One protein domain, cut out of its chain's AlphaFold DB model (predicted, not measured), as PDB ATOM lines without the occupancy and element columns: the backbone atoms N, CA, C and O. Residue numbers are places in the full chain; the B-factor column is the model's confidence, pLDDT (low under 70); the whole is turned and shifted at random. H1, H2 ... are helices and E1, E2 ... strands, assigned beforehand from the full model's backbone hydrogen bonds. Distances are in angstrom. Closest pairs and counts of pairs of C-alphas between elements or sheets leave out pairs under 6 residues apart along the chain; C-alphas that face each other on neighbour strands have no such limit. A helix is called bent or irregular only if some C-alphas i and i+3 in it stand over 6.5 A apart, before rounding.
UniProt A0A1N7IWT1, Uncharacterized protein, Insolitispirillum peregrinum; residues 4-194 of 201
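What this domain is: This is residues 4 to 194 of the 201 residues of an uncharacterized protein of Insolitispirillum peregrinum (UniProt A0A1N7IWT1). What does the model look like? A twisted slab of six strands lies between two layers of helices: the helical hairpin H1 and H2 covers one face, and H5 and H7 cover parts of the other. The small strand pair E4 and E5 and the short helices H3, H4 and H6 lie on the side of H5 and H7. What makes it up? The printed part has 191 residues, with seven named helices and eight named strands in the order H1 H2 E1 E2 E3 H3 H4 E4 H5 E5 H6 H7 E6 E7 E8, class mixed; the large sheet's order is E1 E2 E3 E6 E7 E8, all antiparallel. How large is it? It is compact, with a radius of gyration of the C-alphas of 16.2 A and spans of 49 by 37 by 31 A.

How they stand to each other: How is the large sheet built? E1, residues 46 to 51, E2, 54 to 59, and E3, 73 to 80, form a meander, each strand the antiparallel neighbour of the one before, as do E6, 160 to 166, E7, 176 to 183, and E8, 186 to 193. Within hydrogen-bond range are N 49 and O 56 at 2.8 A for E1 and E2, N 57 and O 76 at 2.8 A for E2 and E3, N 77 and O 163 at 2.8 A for E3 and E6, N 164 and O 178 at 2.8 A for E6 and E7, and N 179 and O 190 at 2.9 A for E7 and E8. What is on its faces? H2, residues 18 to 38, is over E3 and E6 at a height of 8.2 A over the sheet, the closest C-alphas of H2 and E3 being Trp 33 and Gly 76, 7.1 A. On the same face H1, residues 4 to 13, touches H2, closest C-alphas Ile 13 and Ala 21, 4.8 A, at a shallow tilt of 26 degrees, opposite ways. On the opposite face H5, residues 120 to 127, is over E2, and H7, residues 141 to 155, is over E6, E7 and E8, each at a height of 9.3 A. Where are the other parts? E4, residues 108 to 112, and E5, 128 to 132, are antiparallel, with N 109 and O 131 at 2.9 A. H6, residues 133 to 137, touches residues 142 to 147 of H7 alone, closest C-alphas Leu 135 and Gly 143, 3.8 A. The closest C-alphas of H4, residues 100 to 103, and E4 are Thr 100 and Asp 109, 6.3 A, while H3, residues 90 to 95, is only just apart from H5, at 8.3 A. How do the helix backbones run? Every O i to N i+4 pair is within hydrogen-bond range in H1, H2, H6 and H7; H3 has 0 of 2 and H5 1 of 4, with 2 of 3 and 3 of 5 O i to N i+3 pairs, and H4 is too short for an O i to N i+4 pair.

Where its parts are: Where are the anchors? H1 begins at C-alpha 4 (162.518, 128.446, 168.277), and E8 ends at C-alpha 193 (176.386, 118.574, 159.806). Which elements are long? From first to last C-alpha H2 measures 29.9 A, E8 22.6 A, E7 22.2 A, E3 21.3 A and H7 21.1 A. Which are uneven? E3 bends by 51 degrees at residue 76, and H5 is irregular, with C-alphas 122 and 125 at 9.5 A.

The domain as a whole: How far does it reach? The two C-alphas farthest apart, Asn 15 and Gly 65, are 50.6 A from each other. Is it cut, and which link is long? The printed part has no cut; the link from E2 to E3, residues 60 to 72, is long. Where is confidence low? The pLDDT is under 70 at residue 42, residues 63 to 68 and residues 87 to 103, against a mean of 88.5 for the printed part.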
ATOM      1  N   GLN A   4     163.733 127.739 167.880       89.06
ATOM      2  CA  GLN A   4     162.518 128.446 168.277       89.06
ATOM      3  C   GLN A   4     161.417 128.417 167.207       89.06
ATOM      4  O   GLN A   4     160.244 128.274 167.548       89.06
ATOM      5  N   SER A   5     161.755 128.519 165.919       92.94
ATOM      6  CA  SER A   5     160.740 128.526 164.860       92.94
ATOM      7  C   SER A   5     159.990 127.194 164.777       92.94
ATOM      8  O   SER A   5     158.763 127.178 164.686       92.94
ATOM      9  N   TYR A   6     160.702 126.071 164.901       95.00
ATOM     10  CA  TYR A   6     160.076 124.748 164.952       95.00
ATOM     11  C   TYR A   6     159.288 124.525 166.249       95.00
ATOM     12  O   TYR A   6     158.236 123.888 166.225       95.00
ATOM     13  N   GLN A   7     159.731 125.093 167.375       95.38
ATOM     14  CA  GLN A   7     158.951 125.081 168.619       95.38
ATOM     15  C   GLN A   7     157.630 125.848 168.479       95.38
ATOM     16  O   GLN A   7     156.600 125.380 168.961       95.38
ATOM     17  N   ASN A   8     157.630 126.980 167.771       96.06
ATOM     18  CA  ASN A   8     156.408 127.733 167.499       96.06
ATOM     19  C   ASN A   8     155.437 126.922 166.625       96.06
ATOM     20  O   ASN A   8     154.243 126.894 166.909       96.06
ATOM     21  N   LEU A   9     155.938 126.201 165.614       96.62
ATOM     22  CA  LEU A   9     155.110 125.276 164.829       96.62
ATOM     23  C   LEU A   9     154.547 124.142 165.694       96.62
ATOM     24  O   LEU A   9     153.360 123.844 165.599       96.62
ATOM     25  N   ASN A  10     155.360 123.570 166.586       97.81
ATOM     26  CA  ASN A  10     154.909 122.566 167.553       97.81
ATOM     27  C   ASN A  10     153.788 123.085 168.463       97.81
ATOM     28  O   ASN A  10     152.827 122.365 168.725       97.81
ATOM     29  N   ALA A  11     153.859 124.346 168.895       97.38
ATOM     30  CA  ALA A  11     152.794 124.966 169.677       97.38
ATOM     31  C   ALA A  11     151.481 125.099 168.883       97.38
ATOM     32  O   ALA A  11     150.407 124.926 169.455       97.38
ATOM     33  N   LEU A  12     151.551 125.363 167.573       97.44
ATOM     34  CA  LEU A  12     150.368 125.481 166.710       97.44
ATOM     35  C   LEU A  12     149.702 124.131 166.416       97.44
ATOM     36  O   LEU A  12     148.479 124.064 166.310       97.44
ATOM     37  N   ILE A  13     150.486 123.057 166.293       98.00
ATOM     38  CA  ILE A  13     149.952 121.710 166.031       98.00
ATOM     39  C   ILE A  13     149.564 120.949 167.302       98.00
ATOM     40  O   ILE A  13     148.988 119.864 167.215       98.00
ATOM     41  N   ALA A  14     149.849 121.504 168.481       96.56
ATOM     42  CA  ALA A  14     149.498 120.882 169.748       96.56
ATOM     43  C   ALA A  14     147.984 120.614 169.826       96.56
ATOM     44  O   ALA A  14     147.162 121.499 169.587       96.56
ATOM     45  N   ASN A  15     147.619 119.381 170.193       93.94
ATOM     46  CA  ASN A  15     146.234 118.891 170.281       93.94
ATOM     47  C   ASN A  15     145.446 118.892 168.959       93.94
ATOM     48  O   ASN A  15     144.225 118.720 168.975       93.94
ATOM     49  N   GLN A  16     146.114 119.066 167.819       97.19
ATOM     50  CA  GLN A  16     145.477 118.935 166.515       97.19
ATOM     51  C   GLN A  16     145.394 117.468 166.090       97.19
ATOM     52  O   GLN A  16     146.196 116.624 166.491       97.19
ATOM     53  N   SER A  17     144.421 117.156 165.231       97.19
ATOM     54  CA  SER A  17     144.436 115.882 164.507       97.19
ATOM     55  C   SER A  17     145.660 115.810 163.588       97.19
ATOM     56  O   SER A  17     146.163 116.844 163.150       97.19
ATOM     57  N   HIS A  18     146.102 114.603 163.222       96.31
ATOM     58  CA  HIS A  18     147.225 114.427 162.286       96.31
ATOM     59  C   HIS A  18     147.030 115.213 160.982       96.31
ATOM     60  O   HIS A  18     147.938 115.899 160.531       96.31
ATOM     61  N   ALA A  19     145.830 115.160 160.399       97.00
ATOM     62  CA  ALA A  19     145.533 115.851 159.145       97.00
ATOM     63  C   ALA A  19     145.652 117.380 159.272       97.00
ATOM     64  O   ALA A  19     146.227 118.026 158.395       97.00
ATOM     65  N   GLU A  20     145.153 117.955 160.371       98.06
ATOM     66  CA  GLU A  20     145.241 119.401 160.595       98.06
ATOM     67  C   GLU A  20     146.672 119.827 160.951       98.06
ATOM     68  O   GLU A  20     147.162 120.822 160.424       98.06
ATOM     69  N   ALA A  21     147.387 119.027 161.751       98.31
ATOM     70  CA  ALA A  21     148.803 119.243 162.035       98.31
ATOM     71  C   ALA A  21     149.628 119.291 160.740       98.31
ATOM     72  O   ALA A  21     150.388 120.231 160.527       98.31
ATOM     73  N   VAL A  22     149.428 118.334 159.828       98.00
ATOM     74  CA  VAL A  22     150.100 118.313 158.519       98.00
ATOM     75  C   VAL A  22     149.820 119.582 157.720       98.00
ATOM     76  O   VAL A  22     150.742 120.159 157.149       98.00
ATOM     77  N   LYS A  23     148.566 120.037 157.678       97.56
ATOM     78  CA  LYS A  23     148.192 121.259 156.959       97.56
ATOM     79  C   LYS A  23     148.888 122.494 157.539       97.56
ATOM     80  O   LYS A  23     149.460 123.272 156.778       97.56
ATOM     81  N   ILE A  24     148.886 122.639 158.865       98.00
ATOM     82  CA  ILE A  24     149.581 123.727 159.569       98.00
ATOM     83  C   ILE A  24     151.083 123.684 159.274       98.00
ATOM     84  O   ILE A  24     151.670 124.717 158.957       98.00
ATOM     85  N   LEU A  25     151.700 122.499 159.334       98.12
ATOM     86  CA  LEU A  25     153.125 122.333 159.054       98.12
ATOM     87  C   LEU A  25     153.481 122.733 157.624       98.12
ATOM     88  O   LEU A  25     154.449 123.460 157.444       98.12
ATOM     89  N   LYS A  26     152.702 122.318 156.619       96.81
ATOM     90  CA  LYS A  26     152.959 122.698 155.220       96.81
ATOM     91  C   LYS A  26     152.997 124.219 155.043       96.81
ATOM     92  O   LYS A  26     153.990 124.744 154.553       96.81
ATOM     93  N   CYS A  27     151.967 124.922 155.515       95.50
ATOM     94  CA  CYS A  27     151.903 126.383 155.412       95.50
ATOM     95  C   CYS A  27     152.992 127.079 156.245       95.50
ATOM     96  O   CYS A  27     153.586 128.062 155.811       95.50
ATOM     97  N   GLY A  28     153.247 126.577 157.454       96.25
ATOM     98  CA  GLY A  28     154.212 127.171 158.373       96.25
ATOM     99  C   GLY A  28     155.661 127.011 157.915       96.25
ATOM    100  O   GLY A  28     156.441 127.948 158.050       96.25
ATOM    101  N   LEU A  29     156.019 125.849 157.360       96.12
ATOM    102  CA  LEU A  29     157.360 125.584 156.837       96.12
ATOM    103  C   LEU A  29     157.639 126.369 155.558       96.12
ATOM    104  O   LEU A  29     158.732 126.900 155.426       96.12
ATOM    105  N   GLU A  30     156.658 126.493 154.660       93.81
ATOM    106  CA  GLU A  30     156.773 127.343 153.471       93.81
ATOM    107  C   GLU A  30     157.144 128.780 153.854       93.81
ATOM    108  O   GLU A  30     158.204 129.266 153.470       93.81
ATOM    109  N   ALA A  31     156.336 129.425 154.700       91.56
ATOM    110  CA  ALA A  31     156.618 130.786 155.145       91.56
ATOM    111  C   ALA A  31     157.966 130.886 155.877       91.56
ATOM    112  O   ALA A  31     158.725 131.829 155.672       91.56
ATOM    113  N   LEU A  32     158.277 129.915 156.738       93.19
ATOM    114  CA  LEU A  32     159.501 129.929 157.528       93.19
ATOM    115  C   LEU A  32     160.759 129.817 156.655       93.19
ATOM    116  O   LEU A  32     161.723 130.546 156.890       93.19
ATOM    117  N   TRP A  33     160.770 128.898 155.692       94.38
ATOM    118  CA  TRP A  33     161.940 128.633 154.860       94.38
ATOM    119  C   TRP A  33     162.127 129.672 153.773       94.38
ATOM    120  O   TRP A  33     163.247 130.135 153.600       94.38
ATOM    121  N   LEU A  34     161.056 130.070 153.080       90.44
ATOM    122  CA  LEU A  34     161.164 131.055 152.006       90.44
ATOM    123  C   LEU A  34     161.648 132.403 152.549       90.44
ATOM    124  O   LEU A  34     162.624 132.931 152.031       90.44
ATOM    125  N   ASN A  35     161.089 132.875 153.669       88.88
ATOM    126  CA  ASN A  35     161.554 134.112 154.304       88.88
ATOM    127  C   ASN A  35     163.028 134.011 154.732       88.88
ATOM    128  O   ASN A  35     163.823 134.902 154.454       88.88
ATOM    129  N   ALA A  36     163.418 132.910 155.386       87.12
ATOM    130  CA  ALA A  36     164.800 132.736 155.832       87.12
ATOM    131  C   ALA A  36     165.793 132.610 154.667       87.12
ATOM    132  O   ALA A  36     166.956 132.984 154.813       87.12
ATOM    133  N   TYR A  37     165.350 132.055 153.539       88.00
ATOM    134  CA  TYR A  37     166.164 131.908 152.346       88.00
ATOM    135  C   TYR A  37     166.329 133.246 151.621       88.00
ATOM    136  O   TYR A  37     167.463 133.630 151.344       88.00
ATOM    137  N   GLU A  38     165.239 133.991 151.414       85.31
ATOM    138  CA  GLU A  38     165.255 135.342 150.838       85.31
ATOM    139  C   GLU A  38     166.139 136.301 151.651       85.31
ATOM    140  O   GLU A  38     166.937 137.033 151.073       85.31
ATOM    141  N   ASP A  39     166.104 136.227 152.986       82.12
ATOM    142  CA  ASP A  39     166.988 137.016 153.860       82.12
ATOM    143  C   ASP A  39     168.484 136.669 153.687       82.12
ATOM    144  O   ASP A  39     169.361 137.461 154.040       82.12
ATOM    145  N   SER A  40     168.793 135.471 153.180       77.38
ATOM    146  CA  SER A  40     170.158 134.945 153.053       77.38
ATOM    147  C   SER A  40     170.768 135.087 151.655       77.38
ATOM    148  O   SER A  40     171.975 134.894 151.495       77.38
ATOM    149  N   THR A  41     169.966 135.433 150.643       72.12
ATOM    150  CA  THR A  41     170.392 135.509 149.237       72.12
ATOM    151  C   THR A  41     169.981 136.835 148.609       72.12
ATOM    152  O   THR A  41     168.862 137.289 148.799       72.12
ATOM    153  N   SER A  42     170.856 137.456 147.816       67.00
ATOM    154  CA  SER A  42     170.561 138.756 147.198       67.00
ATOM    155  C   SER A  42     169.540 138.687 146.054       67.00
ATOM    156  O   SER A  42     168.864 139.678 145.800       67.00
ATOM    157  N   GLU A  43     169.438 137.544 145.367       74.81
ATOM    158  CA  GLU A  43     168.464 137.274 144.301       74.81
ATOM    159  C   GLU A  43     168.159 135.768 144.265       74.81
ATOM    160  O   GLU A  43     169.077 134.968 144.097       74.81
ATOM    161  N   SER A  44     166.887 135.381 144.393       80.44
ATOM    162  CA  SER A  44     166.445 133.981 144.321       80.44
ATOM    163  C   SER A  44     165.248 133.825 143.392       80.44
ATOM    164  O   SER A  44     164.335 134.652 143.408       80.44
ATOM    165  N   TYR A  45     165.210 132.733 142.630       86.06
ATOM    166  CA  TYR A  45     164.105 132.410 141.727       86.06
ATOM    167  C   TYR A  45     163.516 131.058 142.123       86.06
ATOM    168  O   TYR A  45     163.860 130.010 141.571       86.06
ATOM    169  N   ILE A  46     162.639 131.090 143.125       90.06
ATOM    170  CA  ILE A  46     162.099 129.883 143.744       90.06
ATOM    171  C   ILE A  46     160.875 129.394 142.968       90.06
ATOM    172  O   ILE A  46     159.878 130.098 142.826       90.06
ATOM    173  N   ASN A  47     160.945 128.149 142.507       90.94
ATOM    174  CA  ASN A  47     159.824 127.407 141.952       90.94
ATOM    175  C   ASN A  47     159.299 126.401 142.977       90.94
ATOM    176  O   ASN A  47     160.066 125.617 143.540       90.94
ATOM    177  N   THR A  48     157.979 126.362 143.144       94.62
ATOM    178  CA  THR A  48     157.297 125.297 143.885       94.62
ATOM    179  C   THR A  48     156.949 124.162 142.931       94.62
ATOM    180  O   THR A  48     156.284 124.365 141.915       94.62
ATOM    181  N   ILE A  49     157.414 122.957 143.246       92.81
ATOM    182  CA  ILE A  49     157.223 121.755 142.440       92.81
ATOM    183  C   ILE A  49     156.499 120.715 143.292       92.81
ATOM    184  O   ILE A  49     157.070 120.172 144.237       92.81
ATOM    185  N   ASP A  50     155.266 120.382 142.914       93.12
ATOM    186  CA  ASP A  50     154.513 119.288 143.524       93.12
ATOM    187  C   ASP A  50     154.741 117.974 142.764       93.12
ATOM    188  O   ASP A  50     154.585 117.889 141.540       93.12
ATOM    189  N   ARG A  51     155.116 116.923 143.494       87.38
ATOM    190  CA  ARG A  51     155.365 115.574 142.971       87.38
ATOM    191  C   ARG A  51     154.836 114.538 143.950       87.38
ATOM    192  O   ARG A  51     155.382 114.364 145.037       87.38
ATOM    193  N   SER A  52     153.819 113.785 143.531       89.12
ATOM    194  CA  SER A  52     153.188 112.762 144.374       89.12
ATOM    195  C   SER A  52     152.739 113.367 145.717       89.12
ATOM    196  O   SER A  52     151.897 114.263 145.735       89.12
ATOM    197  N   THR A  53     153.295 112.910 146.837       94.31
ATOM    198  CA  THR A  53     152.984 113.380 148.192       94.31
ATOM    199  C   THR A  53     153.907 114.495 148.693       94.31
ATOM    200  O   THR A  53     153.737 114.933 149.837       94.31
ATOM    201  N   PHE A  54     154.859 114.946 147.872       97.06
ATOM    202  CA  PHE A  54     155.902 115.900 148.236       97.06
ATOM    203  C   PHE A  54     155.768 117.226 147.488       97.06
ATOM    204  O   PHE A  54     155.432 117.264 146.305       97.06
ATOM    205  N   THR A  55     156.111 118.297 148.190       96.94
ATOM    206  CA  THR A  55     156.295 119.643 147.654       96.94
ATOM    207  C   THR A  55     157.764 120.010 147.826       96.94
ATOM    208  O   THR A  55     158.334 119.810 148.903       96.94
ATOM    209  N   VAL A  56     158.375 120.520 146.761       96.81
ATOM    210  CA  VAL A  56     159.774 120.953 146.722       96.81
ATOM    211  C   VAL A  56     159.826 122.432 146.374       96.81
ATOM    212  O   VAL A  56     159.270 122.843 145.358       96.81
ATOM    213  N   PHE A  57     160.541 123.214 147.172       96.00
ATOM    214  CA  PHE A  57     160.971 124.558 146.803       96.00
ATOM    215  C   PHE A  57     162.352 124.458 146.170       96.00
ATOM    216  O   PHE A  57     163.289 123.954 146.794       96.00
ATOM    217  N   PHE A  58     162.475 124.896 144.923       93.38
ATOM    218  CA  PHE A  58     163.699 124.782 144.141       93.38
ATOM    219  C   PHE A  58     164.098 126.142 143.588       93.38
ATOM    220  O   PHE A  58     163.353 126.739 142.814       93.38
ATOM    221  N   ASP A  59     165.277 126.614 143.966       91.88
ATOM    222  CA  ASP A  59     165.867 127.820 143.405       91.88
ATOM    223  C   ASP A  59     166.623 127.453 142.127       91.88
ATOM    224  O   ASP A  59     167.520 126.606 142.147       91.88
ATOM    225  N   ILE A  60     166.261 128.073 141.003       87.25
ATOM    226  CA  ILE A  60     166.945 127.836 139.721       87.25
ATOM    227  C   ILE A  60     168.337 128.487 139.660       87.25
ATOM    228  O   ILE A  60     169.071 128.249 138.697       87.25
ATOM    229  N   GLY A  61     168.707 129.258 140.687       82.88
ATOM    230  CA  GLY A  61     169.977 129.964 140.779       82.88
ATOM    231  C   GLY A  61     170.034 131.176 139.850       82.88
ATOM    232  O   GLY A  61     169.132 131.423 139.043       82.88
ATOM    233  N   ASN A  62     171.120 131.942 139.942       75.88
ATOM    234  CA  ASN A  62     171.362 133.080 139.063       75.88
ATOM    235  C   ASN A  62     172.504 132.772 138.082       75.88
ATOM    236  O   ASN A  62     173.668 132.613 138.432       75.88
ATOM    237  N   GLN A  63     172.175 132.709 136.793       59.50
ATOM    238  CA  GLN A  63     173.130 132.457 135.702       59.50
ATOM    239  C   GLN A  63     173.935 133.720 135.344       59.50
ATOM    240  O   GLN A  63     174.200 133.992 134.172       59.50
ATOM    241  N   ALA A  64     174.325 134.528 136.331       58.59
ATOM    242  CA  ALA A  64     175.117 135.735 136.117       58.59
ATOM    243  C   ALA A  64     176.603 135.394 135.871       58.59
ATOM    244  O   ALA A  64     177.468 135.903 136.564       58.59
ATOM    245  N   GLY A  65     176.890 134.495 134.919       51.09
ATOM    246  CA  GLY A  65     178.148 134.296 134.174       51.09
ATOM    247  C   GLY A  65     179.518 134.260 134.879       51.09
ATOM    248  O   GLY A  65     180.517 134.151 134.173       51.09
ATOM    249  N   GLY A  66     179.618 134.370 136.205       58.03
ATOM    250  CA  GLY A  66     180.876 134.511 136.947       58.03
ATOM    251  C   GLY A  66     180.965 133.611 138.182       58.03
ATOM    252  O   GLY A  66     179.999 132.947 138.552       58.03
ATOM    253  N   GLU A  67     182.128 133.609 138.845       54.47
ATOM    254  CA  GLU A  67     182.440 132.778 140.032       54.47
ATOM    255  C   GLU A  67     181.514 133.025 141.240       54.47
ATOM    256  O   GLU A  67     181.454 132.209 142.154       54.47
ATOM    257  N   ALA A  68     180.761 134.129 141.235       61.28
ATOM    258  CA  ALA A  68     179.753 134.464 142.241       61.28
ATOM    259  C   ALA A  68     178.338 133.946 141.905       61.28
ATOM    260  O   ALA A  68     177.395 134.265 142.627       61.28
ATOM    261  N   SER A  69     178.167 133.190 140.813       75.00
ATOM    262  CA  SER A  69     176.868 132.612 140.455       75.00
ATOM    263  C   SER A  69     176.461 131.516 141.435       75.00
ATOM    264  O   SER A  69     177.249 130.652 141.823       75.00
ATOM    265  N   GLN A  70     175.209 131.583 141.858       83.50
ATOM    266  CA  GLN A  70     174.596 130.618 142.742       83.50
ATOM    267  C   GLN A  70     174.102 129.416 141.940       83.50
ATOM    268  O   GLN A  70     173.351 129.562 140.973       83.50
ATOM    269  N   GLU A  71     174.500 128.220 142.367       86.88
ATOM    270  CA  GLU A  71     174.039 126.971 141.775       86.88
ATOM    271  C   GLU A  71     172.550 126.742 142.064       86.88
ATOM    272  O   GLU A  71     172.045 127.049 143.150       86.88
ATOM    273  N   ALA A  72     171.852 126.152 141.092       88.12
ATOM    274  CA  ALA A  72     170.477 125.713 141.272       88.12
ATOM    275  C   ALA A  72     170.403 124.651 142.377       88.12
ATOM    276  O   ALA A  72     171.167 123.681 142.365       88.12
ATOM    277  N   ARG A  73     169.493 124.824 143.336       91.88
ATOM    278  CA  ARG A  73     169.471 124.012 144.557       91.88
ATOM    279  C   ARG A  73     168.093 123.931 145.193       91.88
ATOM    280  O   ARG A  73     167.234 124.790 145.013       91.88
ATOM    281  N   VAL A  74     167.892 122.878 145.974       94.94
ATOM    282  CA  VAL A  74     166.694 122.712 146.799       94.94
ATOM    283  C   VAL A  74     166.751 123.698 147.960       94.94
ATOM    284  O   VAL A  74     167.764 123.776 148.645       94.94
ATOM    285  N   VAL A  75     165.658 124.413 148.200       95.62
ATOM    286  CA  VAL A  75     165.467 125.268 149.380       95.62
ATOM    287  C   VAL A  75     164.808 124.472 150.500       95.62
ATOM    288  O   VAL A  75     165.214 124.565 151.649       95.62
ATOM    289  N   GLY A  76     163.833 123.624 150.175       97.25
ATOM    290  CA  GLY A  76     163.189 122.752 151.152       97.25
ATOM    291  C   GLY A  76     162.275 121.729 150.498       97.25
ATOM    292  O   GLY A  76     161.775 121.938 149.393       97.25
ATOM    293  N   ILE A  77     162.063 120.613 151.188       98.00
ATOM    294  CA  ILE A  77     161.147 119.545 150.790       98.00
ATOM    295  C   ILE A  77     160.292 119.178 151.990       98.00
ATOM    296  O   ILE A  77     160.813 118.968 153.085       98.00
ATOM    297  N   PHE A  78     158.988 119.029 151.785       98.31
ATOM    298  CA  PHE A  78     158.121 118.369 152.755       98.31
ATOM    299  C   PHE A  78     157.091 117.488 152.064       98.31
ATOM    300  O   PHE A  78     156.752 117.684 150.899       98.31
ATOM    301  N   GLY A  79     156.543 116.524 152.793       97.75
ATOM    302  CA  GLY A  79     155.485 115.670 152.276       97.75
ATOM    303  C   GLY A  79     155.102 114.557 153.228       97.75
ATOM    304  O   GLY A  79     155.511 114.539 154.387       97.75
ATOM    305  N   LEU A  80     154.292 113.628 152.730       98.31
ATOM    306  CA  LEU A  80     153.968 112.396 153.446       98.31
ATOM    307  C   LEU A  80     154.810 111.253 152.891       98.31
ATOM    308  O   LEU A  80     154.831 111.044 151.677       98.31
ATOM    309  N   SER A  81     155.458 110.491 153.772       97.88
ATOM    310  CA  SER A  81     156.162 109.280 153.371       97.88
ATOM    311  C   SER A  81     155.196 108.304 152.704       97.88
ATOM    312  O   SER A  81     154.043 108.146 153.117       97.88
ATOM    313  N   CYS A  82     155.662 107.626 151.667       95.62
ATOM    314  CA  CYS A  82     154.918 106.555 151.023       95.62
ATOM    315  C   CYS A  82     155.856 105.391 150.688       95.62
ATOM    316  O   CYS A  82     157.076 105.557 150.702       95.62
ATOM    317  N   PRO A  83     155.325 104.184 150.435       92.81
ATOM    318  CA  PRO A  83     156.143 103.111 149.894       92.81
ATOM    319  C   PRO A  83     156.744 103.532 148.542       92.81
ATOM    320  O   PRO A  83     156.102 104.304 147.825       92.81
ATOM    321  N   PRO A  84     157.923 103.006 148.165       87.69
ATOM    322  CA  PRO A  84     158.488 103.255 146.844       87.69
ATOM    323  C   PRO A  84     157.496 102.878 145.743       87.69
ATOM    324  O   PRO A  84     156.879 101.810 145.815       87.69
ATOM    325  N   GLN A  85     157.359 103.730 144.732       81.19
ATOM    326  CA  GLN A  85     156.470 103.493 143.593       81.19
ATOM    327  C   GLN A  85     157.195 102.763 142.459       81.19
ATOM    328  O   GLN A  85     156.591 101.934 141.779       81.19
ATOM    329  N   ASP A  86     158.502 102.985 142.331       71.56
ATOM    330  CA  ASP A  86     159.363 102.388 141.323       71.56
ATOM    331  C   ASP A  86     160.551 101.618 141.915       71.56
ATOM    332  O   ASP A  86     161.052 101.856 143.024       71.56
ATOM    333  N   LYS A  87     161.064 100.673 141.117       61.44
ATOM    334  CA  LYS A  87     162.345 100.020 141.408       61.44
ATOM    335  C   LYS A  87     163.455 101.066 141.349       61.44
ATOM    336  O   LYS A  87     163.516 101.864 140.421       61.44
ATOM    337  N   ARG A  88     164.381 101.006 142.308       56.72
ATOM    338  CA  ARG A  88     165.558 101.881 142.357       56.72
ATOM    339  C   ARG A  88     166.331 101.833 141.031       56.72
ATOM    340  O   ARG A  88     166.986 100.831 140.738       56.72
ATOM    341  N   ASP A  89     166.285 102.914 140.256       57.75
ATOM    342  CA  ASP A  89     166.987 103.005 138.973       57.75
ATOM    343  C   ASP A  89     168.461 103.398 139.173       57.75
ATOM    344  O   ASP A  89     168.849 104.570 139.186       57.75
ATOM    345  N   ALA A  90     169.307 102.381 139.336       55.81
ATOM    346  CA  ALA A  90     170.749 102.544 139.500       55.81
ATOM    347  C   ALA A  90     171.454 103.124 138.254       55.81
ATOM    348  O   ALA A  90     172.548 103.682 138.382       55.81
ATOM    349  N   ASN A  91     170.854 103.021 137.061       50.75
ATOM    350  CA  ASN A  91     171.454 103.523 135.822       50.75
ATOM    351  C   ASN A  91     171.306 105.043 135.717       50.75
ATOM    352  O   ASN A  91     172.272 105.733 135.379       50.75
ATOM    353  N   ARG A  92     170.145 105.580 136.105       53.06
ATOM    354  CA  ARG A  92     169.901 107.030 136.149       53.06
ATOM    355  C   ARG A  92     170.855 107.746 137.114       53.06
ATOM    356  O   ARG A  92     171.377 108.811 136.789       53.06
ATOM    357  N   MET A  93     171.180 107.115 138.250       50.56
ATOM    358  CA  MET A  93     172.131 107.638 139.249       50.56
ATOM    359  C   MET A  93     173.563 107.838 138.715       50.56
ATOM    360  O   MET A  93     174.298 108.684 139.233       50.56
ATOM    361  N   ARG A  94     173.991 107.086 137.689       50.19
ATOM    362  CA  ARG A  94     175.344 107.198 137.105       50.19
ATOM    363  C   ARG A  94     175.478 108.316 136.066       50.19
ATOM    364  O   ARG A  94     176.578 108.836 135.920       50.19
ATOM    365  N   GLY A  95     174.399 108.686 135.370       45.72
ATOM    366  CA  GLY A  95     174.469 109.556 134.185       45.72
ATOM    367  C   GLY A  95     174.448 111.068 134.442       45.72
ATOM    368  O   GLY A  95     175.033 111.808 133.668       45.72
ATOM    369  N   PHE A  96     173.801 111.541 135.513       45.94
ATOM    370  CA  PHE A  96     173.456 112.971 135.643       45.94
ATOM    371  C   PHE A  96     174.572 113.878 136.200       45.94
ATOM    372  O   PHE A  96     174.584 115.066 135.920       45.94
ATOM    373  N   LEU A  97     175.510 113.333 136.984       48.66
ATOM    374  CA  LEU A  97     176.571 114.108 137.659       48.66
ATOM    375  C   LEU A  97     177.968 113.478 137.511       48.66
ATOM    376  O   LEU A  97     178.881 113.840 138.239       48.66
ATOM    377  N   GLY A  98     178.137 112.465 136.652       51.94
ATOM    378  CA  GLY A  98     179.357 111.650 136.656       51.94
ATOM    379  C   GLY A  98     179.620 110.979 138.023       51.94
ATOM    380  O   GLY A  98     178.701 110.855 138.852       51.94
ATOM    381  N   PRO A  99     180.837 110.475 138.275       55.84
ATOM    382  CA  PRO A  99     181.252 109.987 139.587       55.84
ATOM    383  C   PRO A  99     181.265 111.120 140.627       55.84
ATOM    384  O   PRO A  99     181.966 112.108 140.467       55.84
ATOM    385  N   THR A 100     180.547 110.966 141.746       58.59
ATOM    386  CA  THR A 100     180.477 111.980 142.826       58.59
ATOM    387  C   THR A 100     181.850 112.419 143.325       58.59
ATOM    388  O   THR A 100     182.038 113.582 143.654       58.59
ATOM    389  N   ALA A 101     182.811 111.490 143.359       58.19
ATOM    390  CA  ALA A 101     184.175 111.765 143.794       58.19
ATOM    391  C   ALA A 101     184.916 112.746 142.872       58.19
ATOM    392  O   ALA A 101     185.814 113.433 143.346       58.19
ATOM    393  N   GLU A 102     184.537 112.822 141.594       59.50
ATOM    394  CA  GLU A 102     185.115 113.760 140.626       59.50
ATOM    395  C   GLU A 102     184.519 115.166 140.767       59.50
ATOM    396  O   GLU A 102     185.200 116.137 140.456       59.50
ATOM    397  N   VAL A 103     183.283 115.290 141.274       65.75
ATOM    398  CA  VAL A 103     182.572 116.578 141.383       65.75
ATOM    399  C   VAL A 103     182.650 117.181 142.789       65.75
ATOM    400  O   VAL A 103     182.904 118.369 142.935       65.75
ATOM    401  N   PHE A 104     182.470 116.370 143.834       72.12
ATOM    402  CA  PHE A 104     182.376 116.830 145.229       72.12
ATOM    403  C   PHE A 104     183.498 116.282 146.120       72.12
ATOM    404  O   PHE A 104     183.578 116.592 147.306       72.12
ATOM    405  N   GLY A 105     184.386 115.460 145.561       79.81
ATOM    406  CA  GLY A 105     185.476 114.834 146.293       79.81
ATOM    407  C   GLY A 105     185.072 113.549 147.010       79.81
ATOM    408  O   GLY A 105     183.905 113.162 147.124       79.81
ATOM    409  N   SER A 106     186.086 112.838 147.498       85.19
ATOM    410  CA  SER A 106     185.890 111.505 148.060       85.19
ATOM    411  C   SER A 106     185.158 111.501 149.399       85.19
ATOM    412  O   SER A 106     184.790 110.423 149.824       85.19
ATOM    413  N   SER A 107     184.885 112.628 150.055       89.50
ATOM    414  CA  SER A 107     184.171 112.645 151.344       89.50
ATOM    415  C   SER A 107     182.644 112.610 151.214       89.50
ATOM    416  O   SER A 107     181.959 112.430 152.218       89.50
ATOM    417  N   TYR A 108     182.108 112.720 149.994       91.50
ATOM    418  CA  TYR A 108     180.669 112.795 149.740       91.50
ATOM    419  C   TYR A 108     180.130 111.579 148.972       91.50
ATOM    420  O   TYR A 108     180.825 110.938 148.176       91.50
ATOM    421  N   ASP A 109     178.861 111.259 149.208       91.38
ATOM    422  CA  ASP A 109     178.040 110.350 148.405       91.38
ATOM    423  C   ASP A 109     176.933 111.138 147.668       91.38
ATOM    424  O   ASP A 109     176.682 112.305 147.968       91.38
ATOM    425  N   LYS A 110     176.243 110.499 146.703       88.88
ATOM    426  CA  LYS A 110     174.955 111.021 146.194       88.88
ATOM    427  C   LYS A 110     173.871 110.707 147.220       88.88
ATOM    428  O   LYS A 110     173.361 109.581 147.245       88.88
ATOM    429  N   GLY A 111     173.585 111.679 148.074       92.31
ATOM    430  CA  GLY A 111     172.499 111.617 149.040       92.31
ATOM    431  C   GLY A 111     171.139 111.774 148.374       92.31
ATOM    432  O   GLY A 111     171.040 112.150 147.203       92.31
ATOM    433  N   HIS A 112     170.094 111.469 149.136       94.88
ATOM    434  CA  HIS A 112     168.720 111.811 148.782       94.88
ATOM    435  C   HIS A 112     168.112 112.594 149.939       94.88
ATOM    436  O   HIS A 112     168.235 112.152 151.079       94.88
ATOM    437  N   PHE A 113     167.459 113.722 149.666       96.88
ATOM    438  CA  PHE A 113     166.744 114.466 150.709       96.88
ATOM    439  C   PHE A 113     165.608 113.625 151.301       96.88
ATOM    440  O   PHE A 113     165.394 113.615 152.508       96.88
ATOM    441  N   ILE A 114     164.910 112.880 150.443       97.38
ATOM    442  CA  ILE A 114     163.906 111.891 150.819       97.38
ATOM    443  C   ILE A 114     164.403 110.513 150.390       97.38
ATOM    444  O   ILE A 114     164.635 110.267 149.205       97.38
ATOM    445  N   ALA A 115     164.538 109.587 151.338       95.06
ATOM    446  CA  ALA A 115     164.956 108.223 151.041       95.06
ATOM    447  C   ALA A 115     164.030 107.543 150.017       95.06
ATOM    448  O   ALA A 115     162.806 107.664 150.088       95.06
ATOM    449  N   HIS A 116     164.608 106.725 149.130       93.00
ATOM    450  CA  HIS A 116     163.853 105.850 148.214       93.00
ATOM    451  C   HIS A 116     162.784 105.039 148.962       93.00
ATOM    452  O   HIS A 116     161.625 105.025 148.570       93.00
ATOM    453  N   SER A 117     163.143 104.467 150.116       94.50
ATOM    454  CA  SER A 117     162.241 103.682 150.970       94.50
ATOM    455  C   SER A 117     161.057 104.460 151.561       94.50
ATOM    456  O   SER A 117     160.177 103.837 152.145       94.50
ATOM    457  N   ALA A 118     161.055 105.789 151.453       95.69
ATOM    458  CA  ALA A 118     159.994 106.679 151.917       95.69
ATOM    459  C   ALA A 118     159.294 107.425 150.759       95.69
ATOM    460  O   ALA A 118     158.575 108.394 151.013       95.69
ATOM    461  N   GLY A 119     159.486 106.974 149.511       94.25
ATOM    462  CA  GLY A 119     158.837 107.528 148.317       94.25
ATOM    463  C   GLY A 119     159.679 108.553 147.561       94.25
ATOM    464  O   GLY A 119     159.179 109.237 146.673       94.25
ATOM    465  N   GLY A 120     160.962 108.694 147.904       92.31
ATOM    466  CA  GLY A 120     161.859 109.654 147.257       92.31
ATOM    467  C   GLY A 120     162.180 109.350 145.789       92.31
ATOM    468  O   GLY A 120     162.774 110.187 145.111       92.31
ATOM    469  N   ASP A 121     161.807 108.180 145.273       88.44
ATOM    470  CA  ASP A 121     161.889 107.845 143.848       88.44
ATOM    471  C   ASP A 121     161.022 108.743 142.967       88.44
ATOM    472  O   ASP A 121     161.418 109.032 141.841       88.44
ATOM    473  N   THR A 122     159.905 109.264 143.480       86.12
ATOM    474  CA  THR A 122     159.008 110.140 142.706       86.12
ATOM    475  C   THR A 122     159.569 111.548 142.488       86.12
ATOM    476  O   THR A 122     158.954 112.368 141.806       86.12
ATOM    477  N   LEU A 123     160.700 111.858 143.127       86.44
ATOM    478  CA  LEU A 123     161.353 113.163 143.105       86.44
ATOM    479  C   LEU A 123     162.531 113.228 142.128       86.44
ATOM    480  O   LEU A 123     163.168 114.269 142.033       86.44
ATOM    481  N   ASP A 124     162.820 112.172 141.364       84.19
ATOM    482  CA  ASP A 124     163.811 112.226 140.285       84.19
ATOM    483  C   ASP A 124     165.173 112.829 140.725       84.19
ATOM    484  O   ASP A 124     165.653 112.594 141.835       84.19
ATOM    485  N   SER A 125     165.834 113.594 139.849       83.12
ATOM    486  CA  SER A 125     167.139 114.208 140.100       83.12
ATOM    487  C   SER A 125     167.099 115.390 141.068       83.12
ATOM    488  O   SER A 125     168.140 115.712 141.631       83.12
ATOM    489  N   ILE A 126     165.939 116.028 141.293       87.75
ATOM    490  CA  ILE A 126     165.826 117.151 142.247       87.75
ATOM    491  C   ILE A 126     165.966 116.686 143.703       87.75
ATOM    492  O   ILE A 126     166.217 117.494 144.588       87.75
ATOM    493  N   ASN A 127     165.840 115.381 143.955       92.69
ATOM    494  CA  ASN A 127     166.027 114.787 145.276       92.69
ATOM    495  C   ASN A 127     167.504 114.600 145.658       92.69
ATOM    496  O   ASN A 127     167.800 114.230 146.791       92.69
ATOM    497  N   TRP A 128     168.435 114.760 144.714       90.88
ATOM    498  CA  TRP A 128     169.845 114.452 144.938       90.88
ATOM    499  C   TRP A 128     170.629 115.654 145.435       90.88
ATOM    500  O   TRP A 128     170.454 116.768 144.953       90.88
ATOM    501  N   PHE A 129     171.561 115.391 146.347       92.94
ATOM    502  CA  PHE A 129     172.524 116.381 146.818       92.94
ATOM    503  C   PHE A 129     173.834 115.709 147.262       92.94
ATOM    504  O   PHE A 129     173.855 114.494 147.508       92.94
ATOM    505  N   PRO A 130     174.946 116.459 147.359       93.12
ATOM    506  CA  PRO A 130     176.171 115.962 147.974       93.12
ATOM    507  C   PRO A 130     175.949 115.781 149.474       93.12
ATOM    508  O   PRO A 130     175.710 116.750 150.192       93.12
ATOM    509  N   GLN A 131     176.041 114.542 149.953       95.19
ATOM    510  CA  GLN A 131     175.855 114.231 151.369       95.19
ATOM    511  C   GLN A 131     177.128 113.640 151.968       95.19
ATOM    512  O   GLN A 131     177.725 112.739 151.369       95.19
ATOM    513  N   GLU A 132     177.560 114.151 153.121       95.75
ATOM    514  CA  GLU A 132     178.748 113.662 153.822       95.75
ATOM    515  C   GLU A 132     178.613 112.153 154.041       95.75
ATOM    516  O   GLU A 132     177.566 111.636 154.444       95.75
ATOM    517  N   ARG A 133     179.663 111.410 153.687       94.44
ATOM    518  CA  ARG A 133     179.575 109.957 153.564       94.44
ATOM    519  C   ARG A 133     179.256 109.273 154.888       94.44
ATOM    520  O   ARG A 133     178.489 108.306 154.887       94.44
ATOM    521  N   LYS A 134     179.861 109.694 156.000       95.44
ATOM    522  CA  LYS A 134     179.601 109.063 157.299       95.44
ATOM    523  C   LYS A 134     178.176 109.349 157.767       95.44
ATOM    524  O   LYS A 134     177.543 108.433 158.286       95.44
ATOM    525  N   LEU A 135     177.652 110.547 157.520       96.19
ATOM    526  CA  LEU A 135     176.252 110.899 157.737       96.19
ATOM    527  C   LEU A 135     175.332 110.001 156.895       96.19
ATOM    528  O   LEU A 135     174.547 109.238 157.455       96.19
ATOM    529  N   ASN A 136     175.489 110.005 155.565       95.94
ATOM    530  CA  ASN A 136     174.646 109.249 154.630       95.94
ATOM    531  C   ASN A 136     174.623 107.739 154.928       95.94
ATOM    532  O   ASN A 136     173.594 107.072 154.820       95.94
ATOM    533  N   ARG A 137     175.772 107.165 155.306       94.56
ATOM    534  CA  ARG A 137     175.903 105.718 155.542       94.56
ATOM    535  C   ARG A 137     175.602 105.284 156.972       94.56
ATOM    536  O   ARG A 137     175.598 104.082 157.232       94.56
ATOM    537  N   GLY A 138     175.353 106.219 157.886       95.69
ATOM    538  CA  GLY A 138     175.130 105.897 159.293       95.69
ATOM    539  C   GLY A 138     176.392 105.473 160.045       95.69
ATOM    540  O   GLY A 138     176.331 104.597 160.901       95.69
ATOM    541  N   TRP A 139     177.549 106.031 159.689       95.88
ATOM    542  CA  TRP A 139     178.857 105.709 160.280       95.88
ATOM    543  C   TRP A 139     179.346 106.743 161.303       95.88
ATOM    544  O   TRP A 139     180.453 106.616 161.825       95.88
ATOM    545  N   SER A 140     178.554 107.776 161.570       95.19
ATOM    546  CA  SER A 140     178.734 108.728 162.670       95.19
ATOM    547  C   SER A 140     177.508 108.696 163.582       95.19
ATOM    548  O   SER A 140     176.457 108.214 163.165       95.19
ATOM    549  N   ASP A 141     177.601 109.252 164.791       96.62
ATOM    550  CA  ASP A 141     176.450 109.346 165.705       96.62
ATOM    551  C   ASP A 141     175.276 110.106 165.061       96.62
ATOM    552  O   ASP A 141     174.123 109.674 165.115       96.62
ATOM    553  N   GLN A 142     175.586 111.196 164.351       97.19
ATOM    554  CA  GLN A 142     174.623 111.932 163.532       97.19
ATOM    555  C   GLN A 142     174.052 111.069 162.398       97.19
ATOM    556  O   GLN A 142     172.846 111.071 162.175       97.19
ATOM    557  N   GLY A 143     174.886 110.281 161.715       97.31
ATOM    558  CA  GLY A 143     174.438 109.346 160.684       97.31
ATOM    559  C   GLY A 143     173.503 108.266 161.216       97.31
ATOM    560  O   GLY A 143     172.512 107.942 160.565       97.31
ATOM    561  N   VAL A 144     173.791 107.703 162.392       98.19
ATOM    562  CA  VAL A 144     172.908 106.723 163.034       98.19
ATOM    563  C   VAL A 144     171.542 107.355 163.266       98.19
ATOM    564  O   VAL A 144     170.531 106.801 162.828       98.19
ATOM    565  N   ARG A 145     171.511 108.563 163.839       98.12
ATOM    566  CA  ARG A 145     170.260 109.288 164.068       98.12
ATOM    567  C   ARG A 145     169.513 109.611 162.771       98.12
ATOM    568  O   ARG A 145     168.302 109.414 162.699       98.12
ATOM    569  N   TYR A 146     170.220 110.052 161.735       97.88
ATOM    570  CA  TYR A 146     169.643 110.327 160.418       97.88
ATOM    571  C   TYR A 146     168.947 109.079 159.845       97.88
ATOM    572  O   TYR A 146     167.769 109.113 159.481       97.88
ATOM    573  N   ARG A 147     169.635 107.929 159.869       97.88
ATOM    574  CA  ARG A 147     169.107 106.646 159.379       97.88
ATOM    575  C   ARG A 147     167.939 106.122 160.212       97.88
ATOM    576  O   ARG A 147     167.048 105.476 159.653       97.88
ATOM    577  N   GLU A 148     167.905 106.385 161.517       98.19
ATOM    578  CA  GLU A 148     166.749 106.073 162.366       98.19
ATOM    579  C   GLU A 148     165.495 106.835 161.925       98.19
ATOM    580  O   GLU A 148     164.421 106.234 161.821       98.19
ATOM    581  N   MET A 149     165.624 108.133 161.637       98.25
ATOM    582  CA  MET A 149     164.503 108.958 161.177       98.25
ATOM    583  C   MET A 149     164.014 108.510 159.793       98.25
ATOM    584  O   MET A 149     162.815 108.303 159.610       98.25
ATOM    585  N   GLU A 150     164.922 108.243 158.845       97.81
ATOM    586  CA  GLU A 150     164.554 107.682 157.535       97.81
ATOM    587  C   GLU A 150     163.854 106.319 157.665       97.81
ATOM    588  O   GLU A 150     162.853 106.045 156.996       97.81
ATOM    589  N   THR A 151     164.359 105.461 158.556       97.94
ATOM    590  CA  THR A 151     163.774 104.141 158.818       97.94
ATOM    591  C   THR A 151     162.369 104.260 159.400       97.94
ATOM    592  O   THR A 151     161.504 103.453 159.061       97.94
ATOM    593  N   PHE A 152     162.117 105.256 160.252       98.31
ATOM    594  CA  PHE A 152     160.781 105.522 160.774       98.31
ATOM    595  C   PHE A 152     159.803 105.878 159.649       98.31
ATOM    596  O   PHE A 152     158.760 105.237 159.533       98.31
ATOM    597  N   CYS A 153     160.166 106.815 158.768       97.94
ATOM    598  CA  CYS A 153     159.331 107.201 157.626       97.94
ATOM    599  C   CYS A 153     159.015 106.021 156.699       97.94
ATOM    600  O   CYS A 153     157.883 105.900 156.231       97.94
ATOM    601  N   ALA A 154     159.998 105.147 156.461       97.06
ATOM    602  CA  ALA A 154     159.839 103.960 155.625       97.06
ATOM    603  C   ALA A 154     158.923 102.895 156.255       97.06
ATOM    604  O   ALA A 154     158.170 102.224 155.551       97.06
ATOM    605  N   LYS A 155     158.986 102.718 157.582       97.81
ATOM    606  CA  LYS A 155     158.166 101.734 158.311       97.81
ATOM    607  C   LYS A 155     156.757 102.233 158.626       97.81
ATOM    608  O   LYS A 155     155.874 101.410 158.854       97.81
ATOM    609  N   THR A 156     156.550 103.546 158.602       97.25
ATOM    610  CA  THR A 156     155.276 104.190 158.931       97.25
ATOM    611  C   THR A 156     154.832 105.106 157.781       97.25
ATOM    612  O   THR A 156     154.958 106.328 157.890       97.25
ATOM    613  N   PRO A 157     154.333 104.561 156.651       96.88
ATOM    614  CA  PRO A 157     153.776 105.373 155.569       96.88
ATOM    615  C   PRO A 157     152.690 106.340 156.056       96.88
ATOM    616  O   PRO A 157     151.918 106.019 156.958       96.88
ATOM    617  N   GLY A 158     152.621 107.525 155.452       97.44
ATOM    618  CA  GLY A 158     151.754 108.620 155.894       97.44
ATOM    619  C   GLY A 158     152.366 109.492 156.995       97.44
ATOM    620  O   GLY A 158     151.717 110.436 157.454       97.44
ATOM    621  N   THR A 159     153.611 109.217 157.400       98.44
ATOM    622  CA  THR A 159     154.381 110.096 158.286       98.44
ATOM    623  C   THR A 159     154.716 111.377 157.543       98.44
ATOM    624  O   THR A 159     155.305 111.333 156.464       98.44
ATOM    625  N   PHE A 160     154.377 112.527 158.119       98.62
ATOM    626  CA  PHE A 160     154.875 113.789 157.590       98.62
ATOM    627  C   PHE A 160     156.372 113.897 157.832       98.62
ATOM    628  O   PHE A 160     156.835 113.652 158.945       98.62
ATOM    629  N   MET A 161     157.114 114.255 156.794       98.56
ATOM    630  CA  MET A 161     158.558 114.403 156.849       98.56
ATOM    631  C   MET A 161     159.018 115.615 156.053       98.56
ATOM    632  O   MET A 161     158.327 116.068 155.136       98.56
ATOM    633  N   MET A 162     160.191 116.123 156.411       98.19
ATOM    634  CA  MET A 162     160.783 117.288 155.782       98.19
ATOM    635  C   MET A 162     162.307 117.221 155.735       98.19
ATOM    636  O   MET A 162     162.930 116.609 156.601       98.19
ATOM    637  N   ALA A 163     162.878 117.877 154.731       98.12
ATOM    638  CA  ALA A 163     164.305 118.106 154.575       98.12
ATOM    639  C   ALA A 163     164.524 119.572 154.179       98.12
ATOM    640  O   ALA A 163     164.003 120.026 153.160       98.12
ATOM    641  N   HIS A 164     165.284 120.307 154.982       97.50
ATOM    642  CA  HIS A 164     165.584 121.720 154.786       97.50
ATOM    643  C   HIS A 164     167.111 121.920 154.781       97.50
ATOM    644  O   HIS A 164     167.742 121.944 155.844       97.50
ATOM    645  N   PRO A 165     167.737 121.966 153.589       96.31
ATOM    646  CA  PRO A 165     169.160 122.256 153.456       96.31
ATOM    647  C   PRO A 165     169.484 123.707 153.825       96.31
ATOM    648  O   PRO A 165     168.768 124.633 153.458       96.31
ATOM    649  N   ILE A 166     170.612 123.908 154.504       94.75
ATOM    650  CA  ILE A 166     171.135 125.224 154.875       94.75
ATOM    651  C   ILE A 166     172.510 125.384 154.230       94.75
ATOM    652  O   ILE A 166     173.411 124.567 154.443       94.75
ATOM    653  N   TYR A 167     172.670 126.452 153.456       91.94
ATOM    654  CA  TYR A 167     173.875 126.744 152.683       91.94
ATOM    655  C   TYR A 167     174.668 127.887 153.326       91.94
ATOM    656  O   TYR A 167     174.080 128.827 153.856       91.94
ATOM    657  N   ASP A 168     175.997 127.820 153.264       91.06
ATOM    658  CA  ASP A 168     176.923 128.863 153.735       91.06
ATOM    659  C   ASP A 168     177.657 129.576 152.581       91.06
ATOM    660  O   ASP A 168     178.592 130.345 152.801       91.06
ATOM    661  N   GLY A 169     177.208 129.352 151.343       88.19
ATOM    662  CA  GLY A 169     177.772 129.944 150.135       88.19
ATOM    663  C   GLY A 169     176.872 129.767 148.913       88.19
ATOM    664  O   GLY A 169     175.659 129.580 149.027       88.19
ATOM    665  N   THR A 170     177.473 129.819 147.725       86.69
ATOM    666  CA  THR A 170     176.775 129.773 146.427       86.69
ATOM    667  C   THR A 170     176.585 128.362 145.865       86.69
ATOM    668  O   THR A 170     175.862 128.195 144.889       86.69
ATOM    669  N   SER A 171     177.186 127.337 146.478       87.50
ATOM    670  CA  SER A 171     177.071 125.948 146.015       87.50
ATOM    671  C   SER A 171     175.709 125.315 146.342       87.50
ATOM    672  O   SER A 171     175.017 125.709 147.287       87.50
ATOM    673  N   ALA A 172     175.355 124.278 145.583       89.19
ATOM    674  CA  ALA A 172     174.277 123.333 145.842       89.19
ATOM    675  C   ALA A 172     174.648 122.251 146.880       89.19
ATOM    676  O   ALA A 172     173.824 121.393 147.195       89.19
ATOM    677  N   CYS A 173     175.869 122.267 147.431       92.56
ATOM    678  CA  CYS A 173     176.238 121.450 148.585       92.56
ATOM    679  C   CYS A 173     175.810 122.151 149.889       92.56
ATOM    680  O   CYS A 173     176.400 123.175 150.235       92.56
ATOM    681  N   PRO A 174     174.817 121.634 150.636       94.75
ATOM    682  CA  PRO A 174     174.443 122.235 151.910       94.75
ATOM    683  C   PRO A 174     175.536 122.020 152.956       94.75
ATOM    684  O   PRO A 174     176.178 120.969 152.985       94.75
ATOM    685  N   ALA A 175     175.713 122.998 153.840       95.19
ATOM    686  CA  ALA A 175     176.593 122.888 154.998       95.19
ATOM    687  C   ALA A 175     175.910 122.126 156.139       95.19
ATOM    688  O   ALA A 175     176.539 121.315 156.813       95.19
ATOM    689  N   LEU A 176     174.612 122.367 156.333       96.44
ATOM    690  CA  LEU A 176     173.787 121.695 157.334       96.44
ATOM    691  C   LEU A 176     172.491 121.198 156.690       96.44
ATOM    692  O   LEU A 176     172.034 121.738 155.682       96.44
ATOM    693  N   LEU A 177     171.878 120.191 157.299       97.25
ATOM    694  CA  LEU A 177     170.589 119.657 156.879       97.25
ATOM    695  C   LEU A 177     169.671 119.527 158.089       97.25
ATOM    696  O   LEU A 177     169.935 118.717 158.975       97.25
ATOM    697  N   ASP A 178     168.577 120.280 158.106       98.00
ATOM    698  CA  ASP A 178     167.478 120.006 159.024       98.00
ATOM    699  C   ASP A 178     166.627 118.881 158.421       98.00
ATOM    700  O   ASP A 178     166.127 118.999 157.303       98.00
ATOM    701  N   PHE A 179     166.449 117.783 159.151       98.38
ATOM    702  CA  PHE A 179     165.526 116.714 158.777       98.38
ATOM    703  C   PHE A 179     164.507 116.530 159.890       98.38
ATOM    704  O   PHE A 179     164.867 116.450 161.068       98.38
ATOM    705  N   GLY A 180     163.230 116.485 159.524       98.12
ATOM    706  CA  GLY A 180     162.150 116.423 160.495       98.12
ATOM    707  C   GLY A 180     161.079 115.407 160.164       98.12
ATOM    708  O   GLY A 180     160.820 115.117 158.999       98.12
ATOM    709  N   ILE A 181     160.443 114.888 161.210       98.50
ATOM    710  CA  ILE A 181     159.336 113.936 161.132       98.50
ATOM    711  C   ILE A 181     158.242 114.332 162.124       98.50
ATOM    712  O   ILE A 181     158.531 114.745 163.244       98.50
ATOM    713  N   LEU A 182     156.979 114.184 161.731       98.44
ATOM    714  CA  LEU A 182     155.855 114.294 162.655       98.44
ATOM    715  C   LEU A 182     155.653 112.947 163.350       98.44
ATOM    716  O   LEU A 182     155.260 111.968 162.713       98.44
ATOM    717  N   ARG A 183     155.915 112.904 164.654       95.69
ATOM    718  CA  ARG A 183     155.773 111.718 165.500       95.69
ATOM    719  C   ARG A 183     155.015 112.099 166.762       95.69
ATOM    720  O   ARG A 183     155.355 113.080 167.408       95.69
ATOM    721  N   ASP A 184     153.979 111.332 167.093       94.50
ATOM    722  CA  ASP A 184     153.190 111.517 168.319       94.50
ATOM    723  C   ASP A 184     152.681 112.963 168.512       94.50
ATOM    724  O   ASP A 184     152.652 113.495 169.617       94.50
ATOM    725  N   GLY A 185     152.290 113.615 167.408       95.44
ATOM    726  CA  GLY A 185     151.783 114.994 167.407       95.44
ATOM    727  C   GLY A 185     152.856 116.083 167.517       95.44
ATOM    728  O   GLY A 185     152.510 117.258 167.605       95.44
ATOM    729  N   VAL A 186     154.139 115.717 167.485       97.00
ATOM    730  CA  VAL A 186     155.276 116.639 167.566       97.00
ATOM    731  C   VAL A 186     156.108 116.549 166.290       97.00
ATOM    732  O   VAL A 186     156.492 115.464 165.853       97.00
ATOM    733  N   LEU A 187     156.404 117.696 165.683       98.12
ATOM    734  CA  LEU A 187     157.440 117.819 164.670       98.12
ATOM    735  C   LEU A 187     158.802 117.747 165.367       98.12
ATOM    736  O   LEU A 187     159.296 118.729 165.931       98.12
ATOM    737  N   GLU A 188     159.401 116.566 165.323       97.69
ATOM    738  CA  GLU A 188     160.775 116.340 165.737       97.69
ATOM    739  C   GLU A 188     161.713 116.752 164.600       97.69
ATOM    740  O   GLU A 188     161.605 116.215 163.501       97.69
ATOM    741  N   VAL A 189     162.643 117.676 164.864       98.06
ATOM    742  CA  VAL A 189     163.643 118.146 163.893       98.06
ATOM    743  C   VAL A 189     165.043 117.930 164.449       98.06
ATOM    744  O   VAL A 189     165.344 118.366 165.559       98.06
ATOM    745  N   CYS A 190     165.902 117.287 163.664       97.50
ATOM    746  CA  CYS A 190     167.327 117.150 163.942       97.50
ATOM    747  C   CYS A 190     168.127 117.899 162.872       97.50
ATOM    748  O   CYS A 190     167.845 117.757 161.683       97.50
ATOM    749  N   GLN A 191     169.131 118.664 163.300       97.56
ATOM    750  CA  GLN A 191     170.089 119.303 162.402       97.56
ATOM    751  C   GLN A 191     171.341 118.434 162.287       97.56
ATOM    752  O   GLN A 191     171.929 118.044 163.298       97.56
ATOM    753  N   PHE A 192     171.747 118.151 161.058       97.25
ATOM    754  CA  PHE A 192     172.895 117.316 160.729       97.25
ATOM    755  C   PHE A 192     173.980 118.156 160.060       97.25
ATOM    756  O   PHE A 192     173.680 118.992 159.209       97.25
ATOM    757  N   ASP A 193     175.238 117.935 160.441       96.75
ATOM    758  CA  ASP A 193     176.386 118.574 159.806       96.75
ATOM    759  C   ASP A 193     176.755 117.804 158.538       96.75
ATOM    760  O   ASP A 193     177.045 116.607 158.584       96.75
ATOM    761  N   ASN A 194     176.709 118.491 157.400       96.31
ATOM    762  CA  ASN A 194     177.030 117.921 156.101       96.31
ATOM    763  C   ASN A 194     178.446 118.296 155.640       96.31
ATOM    764  O   ASN A 194     178.847 117.954 154.529       96.31
TER     765      ASN A 194